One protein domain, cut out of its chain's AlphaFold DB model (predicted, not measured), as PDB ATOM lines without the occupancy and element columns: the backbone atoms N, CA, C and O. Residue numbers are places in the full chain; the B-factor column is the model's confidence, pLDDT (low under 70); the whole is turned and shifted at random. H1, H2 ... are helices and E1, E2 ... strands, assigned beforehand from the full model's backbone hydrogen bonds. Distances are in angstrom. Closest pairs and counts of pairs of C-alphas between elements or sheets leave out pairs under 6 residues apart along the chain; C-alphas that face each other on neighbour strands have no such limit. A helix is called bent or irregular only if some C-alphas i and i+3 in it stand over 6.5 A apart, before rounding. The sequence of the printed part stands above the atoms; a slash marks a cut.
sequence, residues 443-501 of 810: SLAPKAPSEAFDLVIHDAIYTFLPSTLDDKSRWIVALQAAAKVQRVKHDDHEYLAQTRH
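Overview. This is residues 443 to 501 of the 810 residues of the protein "Hypothetical protein" of Aureoumbra lagunensis (UniProt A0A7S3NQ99). A long single helix, H1, and a small two-stranded hairpin, E1 and E2, open as a V from the end where H1 begins, and the far half of the helix, residues 484 to 501, sticks out as a free arm. Residues 443 to 452, with no named element, loop out and back at the closed end of the V before E1 begins. The printed part has 59 residues, with two named strands and one named helix in the order E1, E2, H1; the strands form an antiparallel sheet of order E1 - E2, and the class is mixed, helices and strands. The whole is only just extended, close to loose, with a radius of gyration of the C-alphas of 15.7 A, and it spans 51 by 24 by 9 A, the arm of H1 making much of the length.

Along the chain. Start at Ser 443, whose C-alpha is at (66.151, 11.889, 103.726), and go on to C-alpha 453 at (69.807, 10.270, 104.555), where E1 begins. E1 covers residues 453 to 457, 13.1 A from first to last C-alpha. After a tight link of 2 residues, E2 covers residues 460 to 464, 12.9 A long. A tight link of 4 residues then leads to H1, residues 469 to 501, which runs 46.7 A and ends at C-alpha 501 at (83.474, -3.165, 68.728).

Arrangement. Look first at the hairpin of E1 and E2, antiparallel neighbours with 154 degrees between their N-to-C directions. The C-alphas of Asp 454 and Thr 463 face each other at 4.3 A. N 455 and O 462 are within hydrogen-bond range at 2.8 A, and so are N 464 and O 453, also at 2.8 A. Turn next to H1: its closest C-alphas to E1 are those of Lys 472 and Phe 453, 7.4 A apart, one of 2 pairs within 8 A. The centres of E1 and H1 are 15.3 A apart. Within 10 A, H1 has 9 pairs of C-alphas with E1 and 2 with E2, made by its residues 472 to 483. In H1 every O i to N i+4 pair is within hydrogen-bond range, and the helix is not bent.

Size, cuts and confidence. The two C-alphas farthest apart are those of Lys 447 and His 501, at 50.9 A. Residues 484 to 501 of H1 stand free; without them the body has 41 residues and spans 26 by 25 by 10 A, with a radius of gyration of 10.1 A. The printed part has no cut, and neither link between named elements is long. Read the B-factor column for the model's confidence: the mean pLDDT of the printed part is 76.4, and residues 485 to 501 are under 70.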
ATOM      1  N   SER A 443      67.374  12.685 103.622       93.94
ATOM      2  CA  SER A 443      66.151  11.889 103.726       93.94
ATOM      3  C   SER A 443      64.900  12.717 103.452       93.94
ATOM      4  O   SER A 443      64.772  13.840 103.941       93.94
ATOM      5  N   LEU A 444      63.977  12.145 102.677       90.81
ATOM      6  CA  LEU A 444      62.655  12.725 102.430       90.81
ATOM      7  C   LEU A 444      61.572  12.165 103.368       90.81
ATOM      8  O   LEU A 444      60.411  12.563 103.259       90.81
ATOM      9  N   ALA A 445      61.921  11.253 104.282       85.88
ATOM     10  CA  ALA A 445      60.959  10.653 105.198       85.88
ATOM     11  C   ALA A 445      60.365  11.709 106.167       85.88
ATOM     12  O   ALA A 445      61.109  12.516 106.737       85.88
ATOM     13  N   PRO A 446      59.036  11.728 106.399       79.94
ATOM     14  CA  PRO A 446      58.417  12.706 107.291       79.94
ATOM     15  C   PRO A 446      58.997  12.647 108.710       79.94
ATOM     16  O   PRO A 446      59.009  11.591 109.337       79.94
ATOM     17  N   LYS A 447      59.422  13.806 109.234       89.00
ATOM     18  CA  LYS A 447      60.062  13.966 110.557       89.00
ATOM     19  C   LYS A 447      61.427  13.262 110.707       89.00
ATOM     20  O   LYS A 447      61.853  13.019 111.834       89.00
ATOM     21  N   ALA A 448      62.121  12.951 109.610       88.81
ATOM     22  CA  ALA A 448      63.492  12.450 109.671       88.81
ATOM     23  C   ALA A 448      64.443  13.464 110.364       88.81
ATOM     24  O   ALA A 448      64.338  14.663 110.089       88.81
ATOM     25  N   PRO A 449      65.368  13.016 111.240       88.75
ATOM     26  CA  PRO A 449      66.383  13.884 111.849       88.75
ATOM     27  C   PRO A 449      67.336  14.526 110.827       88.75
ATOM     28  O   PRO A 449      67.440  14.075 109.684       88.75
ATOM     29  N   SER A 450      68.083  15.555 111.240       92.00
ATOM     30  CA  SER A 450      69.006  16.292 110.353       92.00
ATOM     31  C   SER A 450      70.161  15.413 109.842       92.00
ATOM     32  O   SER A 450      70.716  15.622 108.760       92.00
ATOM     33  N   GLU A 451      70.442  14.361 110.602       95.06
ATOM     34  CA  GLU A 451      71.447  13.322 110.426       95.06
ATOM     35  C   GLU A 451      71.013  12.313 109.348       95.06
ATOM     36  O   GLU A 451      71.849  11.708 108.679       95.06
ATOM     37  N   ALA A 452      69.705  12.159 109.108       95.62
ATOM     38  CA  ALA A 452      69.171  11.111 108.247       95.62
ATOM     39  C   ALA A 452      69.446  11.341 106.751       95.62
ATOM     40  O   ALA A 452      69.441  12.473 106.249       95.62
ATOM     41  N   PHE A 453      69.638  10.253 106.008       97.44
ATOM     42  CA  PHE A 453      69.807  10.270 104.555       97.44
ATOM     43  C   PHE A 453      69.092   9.075 103.907       97.44
ATOM     44  O   PHE A 453      68.954   8.028 104.530       97.44
ATOM     45  N   ASP A 454      68.630   9.224 102.665       96.88
ATOM     46  CA  ASP A 454      68.087   8.115 101.872       96.88
ATOM     47  C   ASP A 454      69.147   7.606 100.890       96.88
ATOM     48  O   ASP A 454      69.822   8.393 100.216       96.88
ATOM     49  N   LEU A 455      69.215   6.289 100.739       95.75
ATOM     50  CA  LEU A 455      69.849   5.593  99.626       95.75
ATOM     51  C   LEU A 455      68.736   4.998  98.754       95.75
ATOM     52  O   LEU A 455      68.021   4.095  99.186       95.75
ATOM     53  N   VAL A 456      68.569   5.525  97.541       91.69
ATOM     54  CA  VAL A 456      67.594   5.027  96.561       91.69
ATOM     55  C   VAL A 456      68.300   4.047  95.628       91.69
ATOM     56  O   VAL A 456      69.241   4.440  94.940       91.69
ATOM     57  N   ILE A 457      67.874   2.785  95.611       90.12
ATOM     58  CA  ILE A 457      68.422   1.715  94.762       90.12
ATOM     59  C   ILE A 457      67.252   1.067  94.029       90.12
ATOM     60  O   ILE A 457      66.354   0.518  94.665       90.12
ATOM     61  N   HIS A 458      67.268   1.138  92.695       86.94
ATOM     62  CA  HIS A 458      66.093   0.841  91.869       86.94
ATOM     63  C   HIS A 458      64.860   1.582  92.430       86.94
ATOM     64  O   HIS A 458      64.962   2.772  92.734       86.94
ATOM     65  N   ASP A 459      63.739   0.890  92.618       81.75
ATOM     66  CA  ASP A 459      62.493   1.461  93.144       81.75
ATOM     67  C   ASP A 459      62.419   1.449  94.689       81.75
ATOM     68  O   ASP A 459      61.415   1.858  95.275       81.75
ATOM     69  N   ALA A 460      63.476   0.995  95.375       82.94
ATOM     70  CA  ALA A 460      63.541   0.911  96.834       82.94
ATOM     71  C   ALA A 460      64.252   2.124  97.459       82.94
ATOM     72  O   ALA A 460      65.305   2.571  96.997       82.94
ATOM     73  N   ILE A 461      63.699   2.634  98.565       90.94
ATOM     74  CA  ILE A 461      64.253   3.755  99.338       90.94
ATOM     75  C   ILE A 461      64.648   3.249 100.728       90.94
ATOM     76  O   ILE A 461      63.791   2.879 101.528       90.94
ATOM     77  N   TYR A 462      65.945   3.277 101.031       91.75
ATOM     78  CA  TYR A 462      66.491   2.900 102.332       91.75
ATOM     79  C   TYR A 462      66.895   4.158 103.106       91.75
ATOM     80  O   TYR A 462      67.887   4.804 102.768       91.75
ATOM     81  N   THR A 463      66.136   4.523 104.141       93.44
ATOM     82  CA  THR A 463      66.483   5.646 105.025       93.44
ATOM     83  C   THR A 463      67.428   5.187 106.133       93.44
ATOM     84  O   THR A 463      67.084   4.328 106.944       93.44
ATOM     85  N   PHE A 464      68.607   5.799 106.194       93.81
ATOM     86  CA  PHE A 464      69.619   5.591 107.225       93.81
ATOM     87  C   PHE A 464      69.589   6.736 108.241       93.81
ATOM     88  O   PHE A 464      69.441   7.901 107.866       93.81
ATOM     89  N   LEU A 465      69.793   6.409 109.521       95.69
ATOM     90  CA  LEU A 465      69.966   7.374 110.609       95.69
ATOM     91  C   LEU A 465      71.314   7.132 111.316       95.69
ATOM     92  O   LEU A 465      71.400   6.259 112.180       95.69
ATOM     93  N   PRO A 466      72.373   7.862 110.929       92.19
ATOM     94  CA  PRO A 466      73.664   7.864 111.612       92.19
ATOM     95  C   PRO A 466      73.587   8.491 113.009       92.19
ATOM     96  O   PRO A 466      72.711   9.306 113.288       92.19
ATOM     97  N   SER A 467      74.560   8.155 113.856       87.81
ATOM     98  CA  SER A 467      74.743   8.714 115.202       87.81
ATOM     99  C   SER A 467      75.063  10.211 115.213       87.81
ATOM    100  O   SER A 467      74.672  10.906 116.148       87.81
ATOM    101  N   THR A 468      75.770  10.718 114.198       90.81
ATOM    102  CA  THR A 468      76.187  12.126 114.114       90.81
ATOM    103  C   THR A 468      76.118  12.680 112.685       90.81
ATOM    104  O   THR A 468      76.073  11.940 111.697       90.81
ATOM    105  N   LEU A 469      76.172  14.011 112.557       86.94
ATOM    106  CA  LEU A 469      76.299  14.706 111.269       86.94
ATOM    107  C   LEU A 469      77.635  14.434 110.550       86.94
ATOM    108  O   LEU A 469      77.691  14.510 109.319       86.94
ATOM    109  N   ASP A 470      78.697  14.083 111.280       89.12
ATOM    110  CA  ASP A 470      79.962  13.678 110.658       89.12
ATOM    111  C   ASP A 470      79.886  12.229 110.156       89.12
ATOM    112  O   ASP A 470      80.249  11.959 109.012       89.12
ATOM    113  N   ASP A 471      79.276  11.315 110.923       86.88
ATOM    114  CA  ASP A 471      78.969   9.957 110.450       86.88
ATOM    115  C   ASP A 471      78.110   9.998 109.183       86.88
ATOM    116  O   ASP A 471      78.422   9.315 108.210       86.88
ATOM    117  N   LYS A 472      77.073  10.848 109.144       95.56
ATOM    118  CA  LYS A 472      76.288  11.114 107.927       95.56
ATOM    119  C   LYS A 472      77.181  11.501 106.754       95.56
ATOM    120  O   LYS A 472      77.037  10.945 105.668       95.56
ATOM    121  N   SER A 473      78.097  12.439 106.964       88.50
ATOM    122  CA  SER A 473      78.991  12.930 105.914       88.50
ATOM    123  C   SER A 473      79.911  11.814 105.398       88.50
ATOM    124  O   SER A 473      80.022  11.621 104.187       88.50
ATOM    125  N   ARG A 474      80.477  11.002 106.303       88.75
ATOM    126  CA  ARG A 474      81.288   9.813 105.980       88.75
ATOM    127  C   ARG A 474      80.486   8.759 105.207       88.75
ATOM    128  O   ARG A 474      80.949   8.291 104.168       88.75
ATOM    129  N   TRP A 475      79.279   8.420 105.666       93.81
ATOM    130  CA  TRP A 475      78.387   7.456 105.012       93.81
ATOM    131  C   TRP A 475      77.971   7.903 103.608       93.81
ATOM    132  O   TRP A 475      78.015   7.099 102.677       93.81
ATOM    133  N   ILE A 476      77.618   9.181 103.431       92.12
ATOM    134  CA  ILE A 476      77.259   9.728 102.117       92.12
ATOM    135  C   ILE A 476      78.445   9.624 101.152       92.12
ATOM    136  O   ILE A 476      78.266   9.131 100.039       92.12
ATOM    137  N   VAL A 477      79.653  10.015 101.576       88.44
ATOM    138  CA  VAL A 477      80.866   9.903 100.746       88.44
ATOM    139  C   VAL A 477      81.173   8.443 100.401       88.44
ATOM    140  O   VAL A 477      81.423   8.141  99.234       88.44
ATOM    141  N   ALA A 478      81.103   7.522 101.366       85.94
ATOM    142  CA  ALA A 478      81.377   6.102 101.143       85.94
ATOM    143  C   ALA A 478      80.379   5.450 100.165       85.94
ATOM    144  O   ALA A 478      80.788   4.750  99.238       85.94
ATOM    145  N   LEU A 479      79.079   5.718 100.321       89.81
ATOM    146  CA  LEU A 479      78.036   5.169  99.450       89.81
ATOM    147  C   LEU A 479      78.060   5.796  98.047       89.81
ATOM    148  O   LEU A 479      77.903   5.080  97.058       89.81
ATOM    149  N   GLN A 480      78.328   7.101  97.933       87.69
ATOM    150  CA  GLN A 480      78.540   7.750  96.633       87.69
ATOM    151  C   GLN A 480      79.802   7.224  95.935       87.69
ATOM    152  O   GLN A 480      79.779   7.015  94.721       87.69
ATOM    153  N   ALA A 481      80.880   6.952  96.677       77.19
ATOM    154  CA  ALA A 481      82.080   6.322  96.137       77.19
ATOM    155  C   ALA A 481      81.798   4.889  95.654       77.19
ATOM    156  O   ALA A 481      82.169   4.560  94.531       77.19
ATOM    157  N   ALA A 482      81.082   4.066  96.429       75.81
ATOM    158  CA  ALA A 482      80.700   2.710  96.026       75.81
ATOM    159  C   ALA A 482      79.833   2.705  94.750       75.81
ATOM    160  O   ALA A 482      80.166   2.024  93.775       75.81
ATOM    161  N   ALA A 483      78.783   3.534  94.712       76.88
ATOM    162  CA  ALA A 483      77.924   3.690  93.539       76.88
ATOM    163  C   ALA A 483      78.703   4.207  92.313       76.88
ATOM    164  O   ALA A 483      78.474   3.741  91.194       76.88
ATOM    165  N   LYS A 484      79.659   5.130  92.504       72.56
ATOM    166  CA  LYS A 484      80.513   5.648  91.426       72.56
ATOM    167  C   LYS A 484      81.534   4.620  90.938       72.56
ATOM    168  O   LYS A 484      81.710   4.513  89.734       72.56
ATOM    169  N   VAL A 485      82.178   3.853  91.817       60.09
ATOM    170  CA  VAL A 485      83.142   2.803  91.431       60.09
ATOM    171  C   VAL A 485      82.453   1.686  90.645       60.09
ATOM    172  O   VAL A 485      83.040   1.164  89.704       60.09
ATOM    173  N   GLN A 486      81.202   1.346  90.968       56.62
ATOM    174  CA  GLN A 486      80.430   0.385  90.170       56.62
ATOM    175  C   GLN A 486      79.913   0.959  88.850       56.62
ATOM    176  O   GLN A 486      79.858   0.211  87.878       56.62
ATOM    177  N   ARG A 487      79.582   2.260  88.783       51.66
ATOM    178  CA  ARG A 487      79.359   2.930  87.491       51.66
ATOM    179  C   ARG A 487      80.630   2.892  86.656       51.66
ATOM    180  O   ARG A 487      80.600   2.251  85.627       51.66
ATOM    181  N   VAL A 488      81.761   3.392  87.158       46.22
ATOM    182  CA  VAL A 488      83.056   3.352  86.455       46.22
ATOM    183  C   VAL A 488      83.406   1.936  85.993       46.22
ATOM    184  O   VAL A 488      83.659   1.761  84.818       46.22
ATOM    185  N   LYS A 489      83.294   0.890  86.825       46.06
ATOM    186  CA  LYS A 489      83.541  -0.491  86.358       46.06
ATOM    187  C   LYS A 489      82.571  -0.980  85.273       46.06
ATOM    188  O   LYS A 489      82.960  -1.822  84.471       46.06
ATOM    189  N   HIS A 490      81.323  -0.516  85.258       47.06
ATOM    190  CA  HIS A 490      80.357  -0.879  84.219       47.06
ATOM    191  C   HIS A 490      80.567  -0.061  82.949       47.06
ATOM    192  O   HIS A 490      80.636  -0.633  81.871       47.06
ATOM    193  N   ASP A 491      80.716   1.251  83.099       42.75
ATOM    194  CA  ASP A 491      81.015   2.213  82.051       42.75
ATOM    195  C   ASP A 491      82.350   1.847  81.383       42.75
ATOM    196  O   ASP A 491      82.412   1.859  80.168       42.75
ATOM    197  N   ASP A 492      83.370   1.404  82.128       42.34
ATOM    198  CA  ASP A 492      84.638   0.876  81.604       42.34
ATOM    199  C   ASP A 492      84.440  -0.457  80.873       42.34
ATOM    200  O   ASP A 492      85.015  -0.650  79.809       42.34
ATOM    201  N   HIS A 493      83.628  -1.392  81.383       42.12
ATOM    202  CA  HIS A 493      83.351  -2.654  80.679       42.12
ATOM    203  C   HIS A 493      82.529  -2.447  79.399       42.12
ATOM    204  O   HIS A 493      82.776  -3.113  78.394       42.12
ATOM    205  N   GLU A 494      81.571  -1.527  79.425       42.12
ATOM    206  CA  GLU A 494      80.693  -1.187  78.310       42.12
ATOM    207  C   GLU A 494      81.419  -0.298  77.293       42.12
ATOM    208  O   GLU A 494      81.317  -0.538  76.095       42.12
ATOM    209  N   TYR A 495      82.269   0.628  77.746       41.34
ATOM    210  CA  TYR A 495      83.212   1.379  76.917       41.34
ATOM    211  C   TYR A 495      84.303   0.477  76.347       41.34
ATOM    212  O   TYR A 495      84.646   0.647  75.188       41.34
ATOM    213  N   LEU A 496      84.819  -0.523  77.068       41.72
ATOM    214  CA  LEU A 496      85.742  -1.519  76.506       41.72
ATOM    215  C   LEU A 496      85.035  -2.448  75.514       41.72
ATOM    216  O   LEU A 496      85.654  -2.842  74.530       41.72
ATOM    217  N   ALA A 497      83.755  -2.773  75.713       46.12
ATOM    218  CA  ALA A 497      82.967  -3.537  74.746       46.12
ATOM    219  C   ALA A 497      82.670  -2.716  73.481       46.12
ATOM    220  O   ALA A 497      82.946  -3.180  72.377       46.12
ATOM    221  N   GLN A 498      82.189  -1.478  73.627       41.72
ATOM    222  CA  GLN A 498      81.921  -0.556  72.519       41.72
ATOM    223  C   GLN A 498      83.214  -0.119  71.818       41.72
ATOM    224  O   GLN A 498      83.251  -0.084  70.597       41.72
ATOM    225  N   THR A 499      84.305   0.126  72.547       38.50
ATOM    226  CA  THR A 499      85.618   0.469  71.970       38.50
ATOM    227  C   THR A 499      86.266  -0.741  71.307       38.50
ATOM    228  O   THR A 499      86.831  -0.579  70.235       38.50
ATOM    229  N   ARG A 500      86.129  -1.970  71.833       41.97
ATOM    230  CA  ARG A 500      86.507  -3.182  71.077       41.97
ATOM    231  C   ARG A 500      85.653  -3.347  69.825       41.97
ATOM    232  O   ARG A 500      86.201  -3.656  68.775       41.97
ATOM    233  N   HIS A 501      84.347  -3.102  69.899       45.19
ATOM    234  CA  HIS A 501      83.474  -3.165  68.728       45.19
ATOM    235  C   HIS A 501      83.865  -2.113  67.677       45.19
ATOM    236  O   HIS A 501      83.929  -2.450  66.499       45.19
TER     237      HIS A 501